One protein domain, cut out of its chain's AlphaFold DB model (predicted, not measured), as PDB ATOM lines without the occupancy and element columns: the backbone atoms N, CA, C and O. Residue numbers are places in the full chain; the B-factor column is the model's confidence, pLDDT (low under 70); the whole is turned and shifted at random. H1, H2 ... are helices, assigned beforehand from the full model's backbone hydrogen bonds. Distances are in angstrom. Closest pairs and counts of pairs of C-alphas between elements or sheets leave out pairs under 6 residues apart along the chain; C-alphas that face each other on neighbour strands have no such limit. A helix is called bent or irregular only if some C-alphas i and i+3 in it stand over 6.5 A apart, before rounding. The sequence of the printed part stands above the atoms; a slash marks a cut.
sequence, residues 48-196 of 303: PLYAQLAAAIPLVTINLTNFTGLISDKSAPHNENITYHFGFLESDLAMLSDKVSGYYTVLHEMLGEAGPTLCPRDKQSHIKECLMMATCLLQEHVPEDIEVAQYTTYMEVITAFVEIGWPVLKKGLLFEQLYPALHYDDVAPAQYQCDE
ATOM      1  N   PRO A  48      74.224 -16.796  61.655       92.62
ATOM      2  CA  PRO A  48      73.759 -16.593  63.020       92.62
ATOM      3  C   PRO A  48      74.205 -15.239  63.575       92.62
ATOM      4  O   PRO A  48      75.313 -14.784  63.283       92.62
ATOM      5  N   LEU A  49      73.368 -14.596  64.394       93.31
ATOM      6  CA  LEU A  49      73.653 -13.249  64.905       93.31
ATOM      7  C   LEU A  49      74.979 -13.174  65.678       93.31
ATOM      8  O   LEU A  49      75.720 -12.209  65.506       93.31
ATOM      9  N   TYR A  50      75.338 -14.212  66.445       93.44
ATOM     10  CA  TYR A  50      76.630 -14.266  67.139       93.44
ATOM     11  C   TYR A  50      77.817 -14.235  66.162       93.44
ATOM     12  O   TYR A  50      78.822 -13.582  66.430       93.44
ATOM     13  N   ALA A  51      77.700 -14.889  65.001       94.56
ATOM     14  CA  ALA A  51      78.748 -14.916  63.985       94.56
ATOM     15  C   ALA A  51      78.859 -13.558  63.275       94.56
ATOM     16  O   ALA A  51      79.964 -13.092  62.992       94.56
ATOM     17  N   GLN A  52      77.726 -12.883  63.053       95.75
ATOM     18  CA  GLN A  52      77.717 -11.501  62.571       95.75
ATOM     19  C   GLN A  52      78.376 -10.555  63.584       95.75
ATOM     20  O   GLN A  52      79.196  -9.723  63.195       95.75
ATOM     21  N   LEU A  53      78.081 -10.704  64.881       95.75
ATOM     22  CA  LEU A  53      78.671  -9.874  65.933       95.75
ATOM     23  C   LEU A  53      80.179 -10.129  66.069       95.75
ATOM     24  O   LEU A  53      80.957  -9.177  66.133       95.75
ATOM     25  N   ALA A  54      80.605 -11.394  66.023       94.94
ATOM     26  CA  ALA A  54      82.014 -11.787  66.033       94.94
ATOM     27  C   ALA A  54      82.796 -11.199  64.844       94.94
ATOM     28  O   ALA A  54      83.960 -10.822  64.991       94.94
ATOM     29  N   ALA A  55      82.161 -11.058  63.678       95.06
ATOM     30  CA  ALA A  55      82.747 -10.370  62.528       95.06
ATOM     31  C   ALA A  55      82.731  -8.835  62.675       95.06
ATOM     32  O   ALA A  55      83.670  -8.163  62.245       95.06
ATOM     33  N   ALA A  56      81.690  -8.267  63.290       96.44
ATOM     34  CA  ALA A  56      81.524  -6.822  63.440       96.44
ATOM     35  C   ALA A  56      82.498  -6.201  64.454       96.44
ATOM     36  O   ALA A  56      82.980  -5.091  64.220       96.44
ATOM     37  N   ILE A  57      82.821  -6.903  65.546       95.75
ATOM     38  CA  ILE A  57      83.732  -6.426  66.601       95.75
ATOM     39  C   ILE A  57      85.097  -5.955  66.068       95.75
ATOM     40  O   ILE A  57      85.449  -4.795  66.290       95.75
ATOM     41  N   PRO A  58      85.893  -6.779  65.360       94.88
ATOM     42  CA  PRO A  58      87.202  -6.331  64.891       94.88
ATOM     43  C   PRO A  58      87.084  -5.158  63.910       94.88
ATOM     44  O   PRO A  58      87.911  -4.247  63.942       94.88
ATOM     45  N   LEU A  59      86.037  -5.128  63.078       96.50
ATOM     46  CA  LEU A  59      85.807  -4.046  62.120       96.50
ATOM     47  C   LEU A  59      85.514  -2.716  62.818       96.50
ATOM     48  O   LEU A  59      86.118  -1.699  62.466       96.50
ATOM     49  N   VAL A  60      84.629  -2.707  63.819       97.25
ATOM     50  CA  VAL A  60      84.328  -1.478  64.561       97.25
ATOM     51  C   VAL A  60      85.539  -1.005  65.355       97.25
ATOM     52  O   VAL A  60      85.838   0.187  65.333       97.25
ATOM     53  N   THR A  61      86.306  -1.910  65.966       95.69
ATOM     54  CA  THR A  61      87.499  -1.514  66.722       95.69
ATOM     55  C   THR A  61      88.591  -0.951  65.815       95.69
ATOM     56  O   THR A  61      89.214   0.052  66.166       95.69
ATOM     57  N   ILE A  62      88.789  -1.509  64.614       94.88
ATOM     58  CA  ILE A  62      89.693  -0.935  63.603       94.88
ATOM     59  C   ILE A  62      89.198   0.447  63.164       94.88
ATOM     60  O   ILE A  62      89.986   1.393  63.117       94.88
ATOM     61  N   ASN A  63      87.903   0.593  62.872       95.62
ATOM     62  CA  ASN A  63      87.319   1.870  62.466       95.62
ATOM     63  C   ASN A  63      87.510   2.952  63.534       95.62
ATOM     64  O   ASN A  63      87.921   4.066  63.211       95.62
ATOM     65  N   LEU A  64      87.244   2.610  64.794       96.00
ATOM     66  CA  LEU A  64      87.422   3.495  65.936       96.00
ATOM     67  C   LEU A  64      88.897   3.833  66.163       96.00
ATOM     68  O   LEU A  64      89.229   4.998  66.340       96.00
ATOM     69  N   THR A  65      89.796   2.852  66.074       93.81
ATOM     70  CA  THR A  65      91.246   3.074  66.210       93.81
ATOM     71  C   THR A  65      91.777   4.000  65.114       93.81
ATOM     72  O   THR A  65      92.527   4.935  65.399       93.81
ATOM     73  N   ASN A  66      91.343   3.803  63.866       92.31
ATOM     74  CA  ASN A  66      91.685   4.682  62.749       92.31
ATOM     75  C   ASN A  66      91.143   6.099  62.963       92.31
ATOM     76  O   ASN A  66      91.867   7.070  62.749       92.31
ATOM     77  N   PHE A  67      89.893   6.227  63.420       92.31
ATOM     78  CA  PHE A  67      89.300   7.518  63.762       92.31
ATOM     79  C   PHE A  67      90.101   8.224  64.865       92.31
ATOM     80  O   PHE A  67      90.446   9.394  64.710       92.31
ATOM     81  N   THR A  68      90.475   7.510  65.932       91.56
ATOM     82  CA  THR A  68      91.327   8.023  67.013       91.56
ATOM     83  C   THR A  68      92.677   8.516  66.490       91.56
ATOM     84  O   THR A  68      93.145   9.581  66.899       91.56
ATOM     85  N   GLY A  69      93.308   7.772  65.577       89.00
ATOM     86  CA  GLY A  69      94.560   8.187  64.946       89.00
ATOM     87  C   GLY A  69      94.402   9.491  64.163       89.00
ATOM     88  O   GLY A  69      95.194  10.414  64.339       89.00
ATOM     89  N   LEU A  70      93.342   9.590  63.361       88.75
ATOM     90  CA  LEU A  70      93.061  10.752  62.524       88.75
ATOM     91  C   LEU A  70      92.733  12.014  63.335       88.75
ATOM     92  O   LEU A  70      93.283  13.074  63.049       88.75
ATOM     93  N   ILE A  71      91.892  11.913  64.368       87.06
ATOM     94  CA  ILE A  71      91.510  13.075  65.191       87.06
ATOM     95  C   ILE A  71      92.666  13.587  66.063       87.06
ATOM     96  O   ILE A  71      92.710  14.758  66.437       87.06
ATOM     97  N   SER A  72      93.619  12.716  66.389       84.56
ATOM     98  CA  SER A  72      94.783  13.066  67.211       84.56
ATOM     99  C   SER A  72      95.941  13.637  66.401       84.56
ATOM    100  O   SER A  72      96.868  14.224  66.973       84.56
ATOM    101  N   ASP A  73      95.917  13.451  65.083       80.81
ATOM    102  CA  ASP A  73      96.973  13.904  64.199       80.81
ATOM    103  C   ASP A  73      96.888  15.419  63.981       80.81
ATOM    104  O   ASP A  73      96.111  15.944  63.184       80.81
ATOM    105  N   LYS A  74      97.772  16.141  64.668       66.12
ATOM    106  CA  LYS A  74      97.914  17.598  64.545       66.12
ATOM    107  C   LYS A  74      98.392  18.053  63.160       66.12
ATOM    108  O   LYS A  74      98.358  19.249  62.884       66.12
ATOM    109  N   SER A  75      98.865  17.136  62.315       61.34
ATOM    110  CA  SER A  75      99.284  17.406  60.937       61.34
ATOM    111  C   SER A  75      98.184  17.148  59.898       61.34
ATOM    112  O   SER A  75      98.305  17.622  58.766       61.34
ATOM    113  N   ALA A  76      97.074  16.506  60.289       58.19
ATOM    114  CA  ALA A  76      95.927  16.231  59.422       58.19
ATOM    115  C   ALA A  76      95.320  17.467  58.718       58.19
ATOM    116  O   ALA A  76      94.944  17.338  57.553       58.19
ATOM    117  N   PRO A  77      95.274  18.680  59.316       56.38
ATOM    118  CA  PRO A  77      94.766  19.873  58.627       56.38
ATOM    119  C   PRO A  77      95.613  20.318  57.425       56.38
ATOM    120  O   PRO A  77      95.176  21.160  56.646       56.38
ATOM    121  N   HIS A  78      96.839  19.803  57.287       55.38
ATOM    122  CA  HIS A  78      97.802  20.206  56.261       55.38
ATOM    123  C   HIS A  78      98.105  19.103  55.240       55.38
ATOM    124  O   HIS A  78      98.950  19.293  54.366       55.38
ATOM    125  N   ASN A  79      97.437  17.953  55.341       59.91
ATOM    126  CA  ASN A  79      97.601  16.854  54.402       59.91
ATOM    127  C   ASN A  79      96.512  16.930  53.321       59.91
ATOM    128  O   ASN A  79      95.364  16.571  53.569       59.91
ATOM    129  N   GLU A  80      96.885  17.371  52.117       61.41
ATOM    130  CA  GLU A  80      95.971  17.524  50.968       61.41
ATOM    131  C   GLU A  80      95.284  16.210  50.543       61.41
ATOM    132  O   GLU A  80      94.281  16.242  49.835       61.41
ATOM    133  N   ASN A  81      95.783  15.051  50.994       67.88
ATOM    134  CA  ASN A  81      95.201  13.741  50.685       67.88
ATOM    135  C   ASN A  81      94.076  13.308  51.644       67.88
ATOM    136  O   ASN A  81      93.455  12.271  51.402       67.88
ATOM    137  N   ILE A  82      93.814  14.040  52.733       67.44
ATOM    138  CA  ILE A  82      92.740  13.706  53.678       67.44
ATOM    139  C   ILE A  82      91.511  14.549  53.335       67.44
ATOM    140  O   ILE A  82      91.512  15.765  53.485       67.44
ATOM    141  N   THR A  83      90.437  13.891  52.896       73.00
ATOM    142  CA  THR A  83      89.188  14.555  52.483       73.00
ATOM    143  C   THR A  83      88.378  15.133  53.642       73.00
ATOM    144  O   THR A  83      87.446  15.896  53.410       73.00
ATOM    145  N   TYR A  84      88.685  14.743  54.880       78.62
ATOM    146  CA  TYR A  84      87.959  15.165  56.071       78.62
ATOM    147  C   TYR A  84      88.848  15.963  57.026       78.62
ATOM    148  O   TYR A  84      89.947  15.531  57.371       78.62
ATOM    149  N   HIS A  85      88.347  17.106  57.493       79.19
ATOM    150  CA  HIS A  85      89.058  17.985  58.416       79.19
ATOM    151  C   HIS A  85      88.342  18.036  59.765       79.19
ATOM    152  O   HIS A  85      87.194  18.471  59.847       79.19
ATOM    153  N   PHE A  86      89.051  17.615  60.812       83.19
ATOM    154  CA  PHE A  86      88.571  17.638  62.194       83.19
ATOM    155  C   PHE A  86      88.521  19.057  62.763       83.19
ATOM    156  O   PHE A  86      89.274  19.937  62.337       83.19
ATOM    157  N   GLY A  87      87.667  19.262  63.769       79.06
ATOM    158  CA  GLY A  87      87.513  20.539  64.474       79.06
ATOM    159  C   GLY A  87      86.089  21.096  64.448       79.06
ATOM    160  O   GLY A  87      85.827  22.121  65.077       79.06
ATOM    161  N   PHE A  88      85.168  20.418  63.761       84.19
ATOM    162  CA  PHE A  88      83.741  20.724  63.780       84.19
ATOM    163  C   PHE A  88      83.007  19.595  64.485       84.19
ATOM    164  O   PHE A  88      82.720  18.563  63.884       84.19
ATOM    165  N   LEU A  89      82.681  19.814  65.758       83.56
ATOM    166  CA  LEU A  89      82.195  18.759  66.642       83.56
ATOM    167  C   LEU A  89      80.992  17.985  66.083       83.56
ATOM    168  O   LEU A  89      80.985  16.765  66.153       83.56
ATOM    169  N   GLU A  90      79.989  18.663  65.523       85.50
ATOM    170  CA  GLU A  90      78.807  17.985  64.964       85.50
ATOM    171  C   GLU A  90      79.176  17.043  63.810       85.50
ATOM    172  O   GLU A  90      78.718  15.902  63.769       85.50
ATOM    173  N   SER A  91      80.052  17.491  62.908       88.31
ATOM    174  CA  SER A  91      80.564  16.670  61.808       88.31
ATOM    175  C   SER A  91      81.429  15.519  62.323       88.31
ATOM    176  O   SER A  91      81.304  14.392  61.841       88.31
ATOM    177  N   ASP A  92      82.268  15.781  63.331       88.56
ATOM    178  CA  ASP A  92      83.173  14.788  63.914       88.56
ATOM    179  C   ASP A  92      82.372  13.680  64.619       88.56
ATOM    180  O   ASP A  92      82.665  12.493  64.464       88.56
ATOM    181  N   LEU A  93      81.300  14.056  65.326       89.19
ATOM    182  CA  LEU A  93      80.343  13.136  65.940       89.19
ATOM    183  C   LEU A  93      79.550  12.339  64.899       89.19
ATOM    184  O   LEU A  93      79.365  11.136  65.072       89.19
ATOM    185  N   ALA A  94      79.109  12.976  63.811       90.19
ATOM    186  CA  ALA A  94      78.406  12.291  62.729       90.19
ATOM    187  C   ALA A  94      79.302  11.241  62.055       90.19
ATOM    188  O   ALA A  94      78.868  10.111  61.827       90.19
ATOM    189  N   MET A  95      80.570  11.578  61.802       91.25
ATOM    190  CA  MET A  95      81.546  10.623  61.284       91.25
ATOM    191  C   MET A  95      81.811   9.492  62.281       91.25
ATOM    192  O   MET A  95      81.868   8.334  61.876       91.25
ATOM    193  N   LEU A  96      81.949   9.789  63.575       92.56
ATOM    194  CA  LEU A  96      82.110   8.755  64.597       92.56
ATOM    195  C   LEU A  96      80.908   7.796  64.632       92.56
ATOM    196  O   LEU A  96      81.096   6.581  64.661       92.56
ATOM    197  N   SER A  97      79.681   8.323  64.569       93.19
ATOM    198  CA  SER A  97      78.461   7.512  64.477       93.19
ATOM    199  C   SER A  97      78.440   6.630  63.228       93.19
ATOM    200  O   SER A  97      78.059   5.463  63.313       93.19
ATOM    201  N   ASP A  98      78.890   7.144  62.082       94.06
ATOM    202  CA  ASP A  98      79.015   6.358  60.850       94.06
ATOM    203  C   ASP A  98      79.963   5.159  61.040       94.06
ATOM    204  O   ASP A  98      79.612   4.029  60.695       94.06
ATOM    205  N   LYS A  99      81.108   5.366  61.711       95.25
ATOM    206  CA  LYS A  99      82.106   4.315  61.991       95.25
ATOM    207  C   LYS A  99      81.595   3.160  62.854       95.25
ATOM    208  O   LYS A  99      82.137   2.057  62.732       95.25
ATOM    209  N   VAL A 100      80.576   3.387  63.684       96.62
ATOM    210  CA  VAL A 100      79.980   2.365  64.568       96.62
ATOM    211  C   VAL A 100      78.621   1.844  64.084       96.62
ATOM    212  O   VAL A 100      78.089   0.892  64.650       96.62
ATOM    213  N   SER A 101      78.056   2.428  63.026       95.31
ATOM    214  CA  SER A 101      76.669   2.190  62.598       95.31
ATOM    215  C   SER A 101      76.358   0.730  62.234       95.31
ATOM    216  O   SER A 101      75.339   0.180  62.665       95.31
ATOM    217  N   GLY A 102      77.243   0.080  61.472       94.69
ATOM    218  CA  GLY A 102      77.094  -1.326  61.088       94.69
ATOM    219  C   GLY A 102      77.128  -2.252  62.303       94.69
ATOM    220  O   GLY A 102      76.283  -3.129  62.446       94.69
ATOM    221  N   TYR A 103      78.037  -1.978  63.237       97.25
ATOM    222  CA  TYR A 103      78.143  -2.706  64.496       97.25
ATOM    223  C   TYR A 103      76.898  -2.547  65.378       97.25
ATOM    224  O   TYR A 103      76.359  -3.539  65.861       97.25
ATOM    225  N   TYR A 104      76.382  -1.323  65.525       97.12
ATOM    226  CA  TYR A 104      75.143  -1.081  66.269       97.12
ATOM    227  C   TYR A 104      73.940  -1.786  65.657       97.12
ATOM    228  O   TYR A 104      73.053  -2.196  66.391       97.12
ATOM    229  N   THR A 105      73.905  -1.962  64.336       96.38
ATOM    230  CA  THR A 105      72.828  -2.720  63.687       96.38
ATOM    231  C   THR A 105      72.817  -4.168  64.168       96.38
ATOM    232  O   THR A 105      71.805  -4.617  64.697       96.38
ATOM    233  N   VAL A 106      73.963  -4.847  64.111       96.62
ATOM    234  CA  VAL A 106      74.086  -6.237  64.577       96.62
ATOM    235  C   VAL A 106      73.838  -6.352  66.086       96.62
ATOM    236  O   VAL A 106      73.125  -7.244  66.542       96.62
ATOM    237  N   LEU A 107      74.383  -5.425  66.879       96.00
ATOM    238  CA  LEU A 107      74.202  -5.431  68.330       96.00
ATOM    239  C   LEU A 107      72.737  -5.195  68.733       96.00
ATOM    240  O   LEU A 107      72.256  -5.812  69.680       96.00
ATOM    241  N   HIS A 108      72.011  -4.326  68.022       96.69
ATOM    242  CA  HIS A 108      70.581  -4.100  68.259       96.69
ATOM    243  C   HIS A 108      69.754  -5.344  67.966       96.69
ATOM    244  O   HIS A 108      68.843  -5.641  68.729       96.69
ATOM    245  N   GLU A 109      70.093  -6.089  66.915       95.25
ATOM    246  CA  GLU A 109      69.425  -7.356  66.611       95.25
ATOM    247  C   GLU A 109      69.644  -8.392  67.721       95.25
ATOM    248  O   GLU A 109      68.695  -9.073  68.107       95.25
ATOM    249  N   MET A 110      70.847  -8.462  68.305       93.19
ATOM    250  CA  MET A 110      71.116  -9.350  69.445       93.19
ATOM    251  C   MET A 110      70.435  -8.910  70.746       93.19
ATOM    252  O   MET A 110      69.976  -9.749  71.516       93.19
ATOM    253  N   LEU A 111      70.354  -7.603  71.007       92.50
ATOM    254  CA  LEU A 111      69.715  -7.051  72.209       92.50
ATOM    255  C   LEU A 111      68.182  -6.958  72.097       92.50
ATOM    256  O   LEU A 111      67.510  -6.654  73.088       92.50
ATOM    257  N   GLY A 112      67.620  -7.176  70.907       93.12
ATOM    258  CA  GLY A 112      66.195  -7.026  70.635       93.12
ATOM    259  C   GLY A 112      65.689  -5.613  70.940       93.12
ATOM    260  O   GLY A 112      66.332  -4.609  70.627       93.12
ATOM    261  N   GLU A 113      64.528  -5.517  71.592       92.62
ATOM    262  CA  GLU A 113      63.877  -4.233  71.898       92.62
ATOM    263  C   GLU A 113      64.719  -3.311  72.797       92.62
ATOM    264  O   GLU A 113      64.583  -2.089  72.731       92.62
ATOM    265  N   ALA A 114      65.623  -3.870  73.609       91.19
ATOM    266  CA  ALA A 114      66.498  -3.089  74.479       91.19
ATOM    267  C   ALA A 114      67.644  -2.401  73.715       91.19
ATOM    268  O   ALA A 114      68.207  -1.421  74.208       91.19
ATOM    269  N   GLY A 115      67.979  -2.876  72.509       92.62
ATOM    270  CA  GLY A 115      69.130  -2.424  71.727       92.62
ATOM    271  C   GLY A 115      69.204  -0.905  71.546       92.62
ATOM    272  O   GLY A 115      70.199  -0.306  71.955       92.62
ATOM    273  N   PRO A 116      68.161  -0.244  71.013       94.31
ATOM    274  CA  PRO A 116      68.167   1.206  70.819       94.31
ATOM    275  C   PRO A 116      68.266   2.021  72.115       94.31
ATOM    276  O   PRO A 116      68.746   3.150  72.085       94.31
ATOM    277  N   THR A 117      67.805   1.477  73.247       91.12
ATOM    278  CA  THR A 117      67.879   2.155  74.552       91.12
ATOM    279  C   THR A 117      69.249   1.999  75.204       91.12
ATOM    280  O   THR A 117      69.751   2.957  75.786       91.12
ATOM    281  N   LEU A 118      69.858   0.815  75.103       90.44
ATOM    282  CA  LEU A 118      71.164   0.518  75.698       90.44
ATOM    283  C   LEU A 118      72.329   1.023  74.840       90.44
ATOM    284  O   LEU A 118      73.338   1.474  75.374       90.44
ATOM    285  N   CYS A 119      72.158   0.986  73.517       93.12
ATOM    286  CA  CYS A 119      73.123   1.430  72.514       93.12
ATOM    287  C   CYS A 119      72.529   2.466  71.549       93.12
ATOM    288  O   CYS A 119      72.420   2.207  70.348       93.12
ATOM    289  N   PRO A 120      72.115   3.643  72.039       91.94
ATOM    290  CA  PRO A 120      71.561   4.703  71.200       91.94
ATOM    291  C   PRO A 120      72.545   5.147  70.103       91.94
ATOM    292  O   PRO A 120      73.710   5.451  70.366       91.94
ATOM    293  N   ARG A 121      72.073   5.215  68.848       90.69
ATOM    294  CA  ARG A 121      72.908   5.582  67.680       90.69
ATOM    295  C   ARG A 121      73.339   7.052  67.680       90.69
ATOM    296  O   ARG A 121      74.333   7.412  67.052       90.69
ATOM    297  N   ASP A 122      72.568   7.883  68.364       83.75
ATOM    298  CA  ASP A 122      72.720   9.329  68.482       83.75
ATOM    299  C   ASP A 122      73.564   9.753  69.692       83.75
ATOM    300  O   ASP A 122      73.847  10.940  69.837       83.75
ATOM    301  N   LYS A 123      73.996   8.811  70.546       85.56
ATOM    302  CA  LYS A 123      74.806   9.122  71.731       85.56
ATOM    303  C   LYS A 123      76.103   8.330  71.756       85.56
ATOM    304  O   LYS A 123      76.153   7.148  72.093       85.56
ATOM    305  N   GLN A 124      77.191   9.027  71.465       86.75
ATOM    306  CA  GLN A 124      78.523   8.444  71.385       86.75
ATOM    307  C   GLN A 124      79.081   8.083  72.770       86.75
ATOM    308  O   GLN A 124      79.952   7.224  72.834       86.75
ATOM    309  N   SER A 125      78.546   8.637  73.871       83.12
ATOM    310  CA  SER A 125      78.903   8.243  75.251       83.12
ATOM    311  C   SER A 125      78.796   6.735  75.485       83.12
ATOM    312  O   SER A 125      79.576   6.180  76.254       83.12
ATOM    313  N   HIS A 126      77.877   6.067  74.782       88.38
ATOM    314  CA  HIS A 126      77.605   4.644  74.946       88.38
ATOM    315  C   HIS A 126      78.551   3.732  74.153       88.38
ATOM    316  O   HIS A 126      78.501   2.527  74.358       88.38
ATOM    317  N   ILE A 127      79.423   4.246  73.270       91.81
ATOM    318  CA  ILE A 127      80.254   3.396  72.389       91.81
ATOM    319  C   ILE A 127      81.090   2.401  73.195       91.81
ATOM    320  O   ILE A 127      81.071   1.207  72.897       91.81
ATOM    321  N   LYS A 128      81.793   2.882  74.229       90.94
ATOM    322  CA  LYS A 128      82.596   2.028  75.112       90.94
ATOM    323  C   LYS A 128      81.745   0.924  75.733       90.94
ATOM    324  O   LYS A 128      82.120  -0.240  75.669       90.94
ATOM    325  N   GLU A 129      80.599   1.286  76.295       89.25
ATOM    326  CA  GLU A 129      79.724   0.331  76.965       89.25
ATOM    327  C   GLU A 129      79.137  -0.686  75.979       89.25
ATOM    328  O   GLU A 129      79.170  -1.889  76.204       89.25
ATOM    329  N   CYS A 130      78.712  -0.238  74.803       94.00
ATOM    330  CA  CYS A 130      78.237  -1.122  73.750       94.00
ATOM    331  C   CYS A 130      79.290  -2.145  73.327       94.00
ATOM    332  O   CYS A 130      78.928  -3.297  73.105       94.00
ATOM    333  N   LEU A 131      80.570  -1.764  73.223       93.94
ATOM    334  CA  LEU A 131      81.672  -2.706  72.965       93.94
ATOM    335  C   LEU A 131      81.792  -3.753  74.079       93.94
ATOM    336  O   LEU A 131      81.920  -4.945  73.791       93.94
ATOM    337  N   MET A 132      81.687  -3.332  75.340       89.75
ATOM    338  CA  MET A 132      81.728  -4.243  76.487       89.75
ATOM    339  C   MET A 132      80.531  -5.205  76.488       89.75
ATOM    340  O   MET A 132      80.736  -6.417  76.590       89.75
ATOM    341  N   MET A 133      79.311  -4.718  76.255       91.25
ATOM    342  CA  MET A 133      78.115  -5.562  76.144       91.25
ATOM    343  C   MET A 133      78.208  -6.580  74.998       91.25
ATOM    344  O   MET A 133      77.788  -7.721  75.164       91.25
ATOM    345  N   ALA A 134      78.797  -6.232  73.849       93.81
ATOM    346  CA  ALA A 134      78.975  -7.204  72.768       93.81
ATOM    347  C   ALA A 134      79.922  -8.341  73.141       93.81
ATOM    348  O   ALA A 134      79.632  -9.499  72.850       93.81
ATOM    349  N   THR A 135      81.037  -8.037  73.810       91.00
ATOM    350  CA  THR A 135      81.931  -9.102  74.294       91.00
ATOM    351  C   THR A 135      81.228 -10.022  75.283       91.00
ATOM    352  O   THR A 135      81.473 -11.221  75.292       91.00
ATOM    353  N   CYS A 136      80.306  -9.470  76.065       89.56
ATOM    354  CA  CYS A 136      79.454 -10.226  76.959       89.56
ATOM    355  C   CYS A 136      78.517 -11.192  76.240       89.56
ATOM    356  O   CYS A 136      78.500 -12.379  76.551       89.56
ATOM    357  N   LEU A 137      77.789 -10.694  75.242       91.25
ATOM    358  CA  LEU A 137      76.892 -11.509  74.427       91.25
ATOM    359  C   LEU A 137      77.651 -12.612  73.677       91.25
ATOM    360  O   LEU A 137      77.170 -13.733  73.575       91.25
ATOM    361  N   LEU A 138      78.864 -12.328  73.190       92.12
ATOM    362  CA  LEU A 138      79.692 -13.354  72.553       92.12
ATOM    363  C   LEU A 138      80.197 -14.417  73.529       92.12
ATOM    364  O   LEU A 138      80.436 -15.540  73.097       92.12
ATOM    365  N   GLN A 139      80.371 -14.094  74.812       88.75
ATOM    366  CA  GLN A 139      80.867 -15.058  75.793       88.75
ATOM    367  C   GLN A 139      79.925 -16.260  75.956       88.75
ATOM    368  O   GLN A 139      80.413 -17.358  76.205       88.75
ATOM    369  N   GLU A 140      78.611 -16.078  75.780       87.38
ATOM    370  CA  GLU A 140      77.617 -17.166  75.839       87.38
ATOM    371  C   GLU A 140      77.833 -18.245  74.770       87.38
ATOM    372  O   GLU A 140      77.372 -19.371  74.921       87.38
ATOM    373  N   HIS A 141      78.549 -17.896  73.704       90.00
ATOM    374  CA  HIS A 141      78.838 -18.753  72.562       90.00
ATOM    375  C   HIS A 141      80.237 -19.387  72.632       90.00
ATOM    376  O   HIS A 141      80.708 -19.969  71.655       90.00
ATOM    377  N   VAL A 142      80.936 -19.254  73.766       87.88
ATOM    378  CA  VAL A 142      82.296 -19.765  73.969       87.88
ATOM    379  C   VAL A 142      82.284 -20.864  75.043       87.88
ATOM    380  O   VAL A 142      81.910 -20.577  76.183       87.88
ATOM    381  N   PRO A 143      82.840 -22.063  74.775       87.44
ATOM    382  CA  PRO A 143      83.622 -22.458  73.596       87.44
ATOM    383  C   PRO A 143      82.816 -23.073  72.434       87.44
ATOM    384  O   PRO A 143      83.432 -23.527  71.472       87.44
ATOM    385  N   GLU A 144      81.494 -23.191  72.551       87.94
ATOM    386  CA  GLU A 144      80.669 -24.034  71.676       87.94
ATOM    387  C   GLU A 144      80.669 -23.581  70.211       87.94
ATOM    388  O   GLU A 144      80.882 -24.407  69.323       87.94
ATOM    389  N   ASP A 145      80.466 -22.286  69.963       90.75
ATOM    390  CA  ASP A 145      80.390 -21.716  68.615       90.75
ATOM    391  C   ASP A 145      81.608 -20.844  68.265       90.75
ATOM    392  O   ASP A 145      81.893 -20.605  67.088       90.75
ATOM    393  N   ILE A 146      82.323 -20.344  69.278       91.06
ATOM    394  CA  ILE A 146      83.495 -19.476  69.149       91.06
ATOM    395  C   ILE A 146      84.638 -20.059  69.975       91.06
ATOM    396  O   ILE A 146      84.513 -20.289  71.177       91.06
ATOM    397  N   GLU A 147      85.803 -20.235  69.349       90.50
ATOM    398  CA  GLU A 147      86.987 -20.706  70.060       90.50
ATOM    399  C   GLU A 147      87.442 -19.696  71.125       90.50
ATOM    400  O   GLU A 147      87.508 -18.488  70.884       90.50
ATOM    401  N   VAL A 148      87.869 -20.191  72.294       86.50
ATOM    402  CA  VAL A 148      88.352 -19.328  73.389       86.50
ATOM    403  C   VAL A 148      89.505 -18.433  72.938       86.50
ATOM    404  O   VAL A 148      89.577 -17.274  73.338       86.50
ATOM    405  N   ALA A 149      90.394 -18.933  72.077       86.06
ATOM    406  CA  ALA A 149      91.501 -18.148  71.537       86.06
ATOM    407  C   ALA A 149      91.006 -16.959  70.694       86.06
ATOM    408  O   ALA A 149      91.461 -15.835  70.899       86.06
ATOM    409  N   GLN A 150      90.025 -17.186  69.817       90.19
ATOM    410  CA  GLN A 150      89.401 -16.138  69.009       90.19
ATOM    411  C   GLN A 150      88.700 -15.093  69.888       90.19
ATOM    412  O   GLN A 150      88.914 -13.895  69.707       90.19
ATOM    413  N   TYR A 151      87.934 -15.537  70.890       91.19
ATOM    414  CA  TYR A 151      87.320 -14.641  71.873       91.19
ATOM    415  C   TYR A 151      88.364 -13.816  72.641       91.19
ATOM    416  O   TYR A 151      88.177 -12.620  72.852       91.19
ATOM    417  N   THR A 152      89.500 -14.421  72.998       87.31
ATOM    418  CA  THR A 152      90.598 -13.712  73.674       87.31
ATOM    419  C   THR A 152      91.158 -12.597  72.800       87.31
ATOM    420  O   THR A 152      91.339 -11.484  73.278       87.31
ATOM    421  N   THR A 153      91.367 -12.852  71.506       90.44
ATOM    422  CA  THR A 153      91.820 -11.816  70.569       90.44
ATOM    423  C   THR A 153      90.832 -10.650  70.495       90.44
ATOM    424  O   THR A 153      91.252  -9.495  70.454       90.44
ATOM    425  N   TYR A 154      89.521 -10.919  70.520       92.19
ATOM    426  CA  TYR A 154      88.516  -9.854  70.585       92.19
ATOM    427  C   TYR A 154      88.629  -9.032  71.865       92.19
ATOM    428  O   TYR A 154      88.602  -7.803  71.792       92.19
ATOM    429  N   MET A 155      88.804  -9.696  73.009       89.50
ATOM    430  CA  MET A 155      89.007  -9.030  74.295       89.50
ATOM    431  C   MET A 155      90.256  -8.154  74.291       89.50
ATOM    432  O   MET A 155      90.158  -6.983  74.623       89.50
ATOM    433  N   GLU A 156      91.404  -8.674  73.859       86.94
ATOM    434  CA  GLU A 156      92.663  -7.919  73.815       86.94
ATOM    435  C   GLU A 156      92.544  -6.658  72.948       86.94
ATOM    436  O   GLU A 156      92.963  -5.572  73.353       86.94
ATOM    437  N   VAL A 157      91.928  -6.777  71.768       90.88
ATOM    438  CA  VAL A 157      91.761  -5.654  70.835       90.88
ATOM    439  C   VAL A 157      90.765  -4.620  71.371       90.88
ATOM    440  O   VAL A 157      91.022  -3.418  71.263       90.88
ATOM    441  N   ILE A 158      89.654  -5.054  71.976       91.81
ATOM    442  CA  ILE A 158      88.684  -4.145  72.599       91.81
ATOM    443  C   ILE A 158      89.283  -3.465  73.829       91.81
ATOM    444  O   ILE A 158      89.198  -2.242  73.914       91.81
ATOM    445  N   THR A 159      89.912  -4.208  74.744       88.50
ATOM    446  CA  THR A 159      90.543  -3.648  75.948       88.50
ATOM    447  C   THR A 159      91.591  -2.610  75.562       88.50
ATOM    448  O   THR A 159      91.531  -1.483  76.046       88.50
ATOM    449  N   ALA A 160      92.475  -2.916  74.605       88.56
ATOM    450  CA  ALA A 160      93.474  -1.958  74.132       88.56
ATOM    451  C   ALA A 160      92.835  -0.664  73.598       88.56
ATOM    452  O   ALA A 160      93.306   0.439  73.890       88.56
ATOM    453  N   PHE A 161      91.738  -0.769  72.840       92.56
ATOM    454  CA  PHE A 161      91.003   0.414  72.402       92.56
ATOM    455  C   PHE A 161      90.356   1.160  73.575       92.56
ATOM    456  O   PHE A 161      90.483   2.377  73.655       92.56
ATOM    457  N   VAL A 162      89.678   0.471  74.491       90.38
ATOM    458  CA  VAL A 162      88.978   1.094  75.623       90.38
ATOM    459  C   VAL A 162      89.947   1.798  76.577       90.38
ATOM    460  O   VAL A 162      89.619   2.863  77.098       90.38
ATOM    461  N   GLU A 163      91.142   1.255  76.789       87.19
ATOM    462  CA  GLU A 163      92.136   1.833  77.696       87.19
ATOM    463  C   GLU A 163      92.954   2.955  77.056       87.19
ATOM    464  O   GLU A 163      93.287   3.937  77.718       87.19
ATOM    465  N   ILE A 164      93.275   2.834  75.767       89.00
ATOM    466  CA  ILE A 164      94.189   3.759  75.085       89.00
ATOM    467  C   ILE A 164      93.426   4.639  74.100       89.00
ATOM    468  O   ILE A 164      93.518   5.867  74.135       89.00
ATOM    469  N   GLY A 165      92.677   4.014  73.198       90.62
ATOM    470  CA  GLY A 165      91.995   4.690  72.102       90.62
ATOM    471  C   GLY A 165      90.835   5.576  72.557       90.62
ATOM    472  O   GLY A 165      90.686   6.691  72.052       90.62
ATOM    473  N   TRP A 166      90.040   5.115  73.521       91.06
ATOM    474  CA  TRP A 166      88.853   5.812  74.007       91.06
ATOM    475  C   TRP A 166      89.190   7.128  74.725       91.06
ATOM    476  O   TRP A 166      88.642   8.154  74.317       91.06
ATOM    477  N   PRO A 167      90.136   7.192  75.689       88.12
ATOM    478  CA  PRO A 167      90.527   8.469  76.297       88.12
ATOM    479  C   PRO A 167      91.063   9.480  75.281       88.12
ATOM    480  O   PRO A 167      90.758  10.673  75.347       88.12
ATOM    481  N   VAL A 168      91.842   9.007  74.303       89.62
ATOM    482  CA  VAL A 168      92.383   9.856  73.237       89.62
ATOM    483  C   VAL A 168      91.257  10.412  72.360       89.62
ATOM    484  O   VAL A 168      91.248  11.609  72.069       89.62
ATOM    485  N   LEU A 169      90.276   9.583  72.001       89.44
ATOM    486  CA  LEU A 169      89.098   9.992  71.241       89.44
ATOM    487  C   LEU A 169      88.260  11.027  72.006       89.44
ATOM    488  O   LEU A 169      87.946  12.079  71.444       89.44
ATOM    489  N   LYS A 170      87.956  10.787  73.293       86.69
ATOM    490  CA  LYS A 170      87.218  11.742  74.147       86.69
ATOM    491  C   LYS A 170      87.920  13.097  74.191       86.69
ATOM    492  O   LYS A 170      87.281  14.141  74.051       86.69
ATOM    493  N   LYS A 171      89.245  13.081  74.346       85.06
ATOM    494  CA  LYS A 171      90.071  14.289  74.350       85.06
ATOM    495  C   LYS A 171      90.049  15.007  73.001       85.06
ATOM    496  O   LYS A 171      89.908  16.227  72.983       85.06
ATOM    497  N   GLY A 172      90.181  14.273  71.896       83.38
ATOM    498  CA  GLY A 172      90.154  14.825  70.538       83.38
ATOM    499  C   GLY A 172      88.831  15.515  70.207       83.38
ATOM    500  O   GLY A 172      88.831  16.597  69.631       83.38
ATOM    501  N   LEU A 173      87.713  14.946  70.660       82.81
ATOM    502  CA  LEU A 173      86.374  15.516  70.487       82.81
ATOM    503  C   LEU A 173      86.003  16.565  71.549       82.81
ATOM    504  O   LEU A 173      84.867  17.031  71.580       82.81
ATOM    505  N   LEU A 174      86.930  16.928  72.444       73.06
ATOM    506  CA  LEU A 174      86.692  17.868  73.546       73.06
ATOM    507  C   LEU A 174      85.499  17.479  74.439       73.06
ATOM    508  O   LEU A 174      84.870  18.347  75.052       73.06
ATOM    509  N   PHE A 175      85.202  16.178  74.551       67.62
ATOM    510  CA  PHE A 175      84.062  15.661  75.318       67.62
ATOM    511  C   PHE A 175      84.066  16.182  76.754       67.62
ATOM    512  O   PHE A 175      83.041  16.623  77.261       67.62
ATOM    513  N   GLU A 176      85.241  16.215  77.379       57.66
ATOM    514  CA  GLU A 176      85.410  16.639  78.769       57.66
ATOM    515  C   GLU A 176      85.230  18.149  78.989       57.66
ATOM    516  O   GLU A 176      84.934  18.563  80.106       57.66
ATOM    517  N   GLN A 177      85.411  18.975  77.953       58.47
ATOM    518  CA  GLN A 177      85.383  20.440  78.066       58.47
ATOM    519  C   GLN A 177      84.033  21.038  77.665       58.47
ATOM    520  O   GLN A 177      83.642  22.071  78.203       58.47
ATOM    521  N   LEU A 178      83.333  20.411  76.714       58.84
ATOM    522  CA  LEU A 178      82.130  20.980  76.101       58.84
ATOM    523  C   LEU A 178      80.827  20.303  76.553       58.84
ATOM    524  O   LEU A 178      79.784  20.952  76.521       58.84
ATOM    525  N   TYR A 179      80.859  19.041  77.000       61.12
ATOM    526  CA  TYR A 179      79.645  18.268  77.288       61.12
ATOM    527  C   TYR A 179      79.757  17.465  78.593       61.12
ATOM    528  O   TYR A 179      80.288  16.356  78.597       61.12
ATOM    529  N   PRO A 180      79.160  17.947  79.701       57.72
ATOM    530  CA  PRO A 180      79.122  17.213  80.971       57.72
ATOM    531  C   PRO A 180      78.511  15.807  80.856       57.72
ATOM    532  O   PRO A 180      78.899  14.903  81.588       57.72
ATOM    533  N   ALA A 181      77.588  15.603  79.908       52.84
ATOM    534  CA  ALA A 181      76.957  14.308  79.636       52.84
ATOM    535  C   ALA A 181      77.913  13.260  79.033       52.84
ATOM    536  O   ALA A 181      77.619  12.076  79.088       52.84
ATOM    537  N   LEU A 182      79.054  13.683  78.475       56.41
ATOM    538  CA  LEU A 182      80.101  12.803  77.936       56.41
ATOM    539  C   LEU A 182      81.273  12.634  78.919       56.41
ATOM    540  O   LEU A 182      82.263  11.961  78.617       56.41
ATOM    541  N   HIS A 183      81.178  13.255  80.100       56.28
ATOM    542  CA  HIS A 183      82.208  13.194  81.132       56.28
ATOM    543  C   HIS A 183      82.275  11.803  81.769       56.28
ATOM    544  O   HIS A 183      83.363  11.280  82.005       56.28
ATOM    545  N   TYR A 184      81.117  11.171  81.947       59.38
ATOM    546  CA  TYR A 184      80.992   9.842  82.525       59.38
ATOM    547  C   TYR A 184      80.701   8.826  81.428       59.38
ATOM    548  O   TYR A 184      79.874   9.071  80.554       59.38
ATOM    549  N   ASP A 185      81.426   7.712  81.461       64.81
ATOM    550  CA  ASP A 185      81.049   6.551  80.667       64.81
ATOM    551  C   ASP A 185      79.827   5.915  81.348       64.81
ATOM    552  O   ASP A 185      79.823   5.747  82.574       64.81
ATOM    553  N   ASP A 186      78.789   5.601  80.575       68.00
ATOM    554  CA  ASP A 186      77.657   4.833  81.089       68.00
ATOM    555  C   ASP A 186      78.113   3.418  81.456       68.00
ATOM    556  O   ASP A 186      79.036   2.875  80.849       68.00
ATOM    557  N   VAL A 187      77.472   2.837  82.470       71.56
ATOM    558  CA  VAL A 187      77.757   1.476  82.939       71.56
ATOM    559  C   VAL A 187      76.682   0.539  82.408       71.56
ATOM    560  O   VAL A 187      75.492   0.861  82.492       71.56
ATOM    561  N   ALA A 188      77.082  -0.633  81.911       73.75
ATOM    562  CA  ALA A 188      76.155  -1.670  81.462       73.75
ATOM    563  C   ALA A 188      75.113  -1.966  82.541       73.75
ATOM    564  O   ALA A 188      75.447  -2.004  83.728       73.75
ATOM    565  N   PRO A 189      73.867  -2.291  82.170       79.56
ATOM    566  CA  PRO A 189      72.964  -2.971  83.085       79.56
ATOM    567  C   PRO A 189      73.616  -4.245  83.633       79.56
ATOM    568  O   PRO A 189      74.337  -4.922  82.906       79.56
ATOM    569  N   ALA A 190      73.312  -4.621  84.877       76.56
ATOM    570  CA  ALA A 190      73.929  -5.774  85.546       76.56
ATOM    571  C   ALA A 190      73.844  -7.084  84.740       76.56
ATOM    572  O   ALA A 190      74.741  -7.917  84.823       76.56
ATOM    573  N   GLN A 191      72.794  -7.262  83.931       74.81
ATOM    574  CA  GLN A 191      72.678  -8.425  83.054       74.81
ATOM    575  C   GLN A 191      73.729  -8.452  81.934       74.81
ATOM    576  O   GLN A 191      74.066  -9.519  81.481       74.81
ATOM    577  N   TYR A 192      74.304  -7.335  81.502       78.75
ATOM    578  CA  TYR A 192      75.336  -7.319  80.456       78.75
ATOM    579  C   TYR A 192      76.730  -7.028  81.025       78.75
ATOM    580  O   TYR A 192      77.625  -6.608  80.298       78.75
ATOM    581  N   GLN A 193      76.913  -7.256  82.330       76.25
ATOM    582  CA  GLN A 193      78.207  -7.214  83.004       76.25
ATOM    583  C   GLN A 193      78.716  -8.650  83.202       76.25
ATOM    584  O   GLN A 193      78.265  -9.364  84.096       76.25
ATOM    585  N   CYS A 194      79.678  -9.086  82.387       73.88
ATOM    586  CA  CYS A 194      80.255 -10.444  82.443       73.88
ATOM    587  C   CYS A 194      81.495 -10.519  83.330       73.88
ATOM    588  O   CYS A 194      82.349 -11.393  83.169       73.88
ATOM    589  N   ASP A 195      81.584  -9.615  84.304       66.25
ATOM    590  CA  ASP A 195      82.680  -9.513  85.268       66.25
ATOM    591  C   ASP A 195      82.450 -10.484  86.445       66.25
ATOM    592  O   ASP A 195      82.596 -10.178  87.630       66.25
ATOM    593  N   GLU A 196      82.038 -11.706  86.117       55.00
ATOM    594  CA  GLU A 196      81.419 -12.659  87.039       55.00
ATOM    595  C   GLU A 196      82.349 -13.183  88.139       55.00
ATOM    596  O   GLU A 196      81.878 -13.794  89.099       55.00
TER     597      GLU A 196
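This is residues 48 to 196 of the 303 residues of the protein "Hypothetical protein" of Symbiodinium necroappetens (UniProt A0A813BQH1). Four helices, H1 to H4, run side by side along the longest axis as an elongated bundle, in which H1 and H4 run one way and H2 and H3 the other. H2 folds back on itself near residue 111, residues 73 to 88 make a long loop at one end of the bundle, and after the short H5 near that same end residues 179 to 196 run back along the bundle with no named element. The printed part has 149 residues with five named helices, H1 to H5 in that order, and no named strand; the class is all helix. It is compact, with a radius of gyration of the C-alphas of 15.7 A, and spans 50 by 31 by 23 A.

Start at H1, residues 49 to 72, one of two hubs of the bundle. H2, residues 89 to 118, touches it with residues 96 to 110 alone, closest at the C-alphas of Ala 56 and Tyr 103, 5.4 A apart; this hairpin has a shallow tilt of 18 degrees, opposite ways. H3, residues 124 to 139, is the other hub. Its residues 131 to 138 touch residues 50 to 57 of H1, closest at the C-alphas of Tyr 50 and Leu 138, 6.3 A. H4, residues 148 to 172, forms a hairpin with H3, a shallow tilt of 7 degrees, with the C-alphas of Lys 128 and Val 162 closest at 6.5 A. H4 also touches H1, closest at the C-alphas of Thr 68 and Leu 169, 5.2 A, while H2 and H4 are apart. H5, residues 175 to 178, is close but not clearly touching H4: the C-alphas of Lys 170 and Glu 176 are 7.0 A apart. O i to N i+4 pairs are within hydrogen-bond range in 18 of 20 cases in H1, 19 of 26 in H2, 10 of 12 in H3 and 18 of 21 in H4; H5 is too short for such a pair.

Find C-alpha 49 at (73.653, -13.249, 64.905); from there H1 runs 33.8 A to C-alpha 72, with a kink of 28 degrees near residue 56. H2 begins at C-alpha 89 at (82.195, 18.759, 66.642) and measures 23.2 A; it is irregular, C-alphas 110 and 113 being 9.2 A apart, with a kink of 138 degrees near residue 111. H3 measures 24.0 A and is irregular too, C-alphas 125 and 128 being 7.2 A apart. H4 runs 34.3 A with a kink of 36 degrees near residue 166, and H5, 5.7 A, ends at C-alpha 178 at (82.130, 20.980, 76.101).

Look for the two C-alphas farthest apart at His 78 and Glu 144, 49.9 A. The printed part has no cut, and the link from H1 to H2 is long. The mean pLDDT of the printed part is 85.0; residues 74 to 82, 175 to 186 and 195 to 196 are under 70.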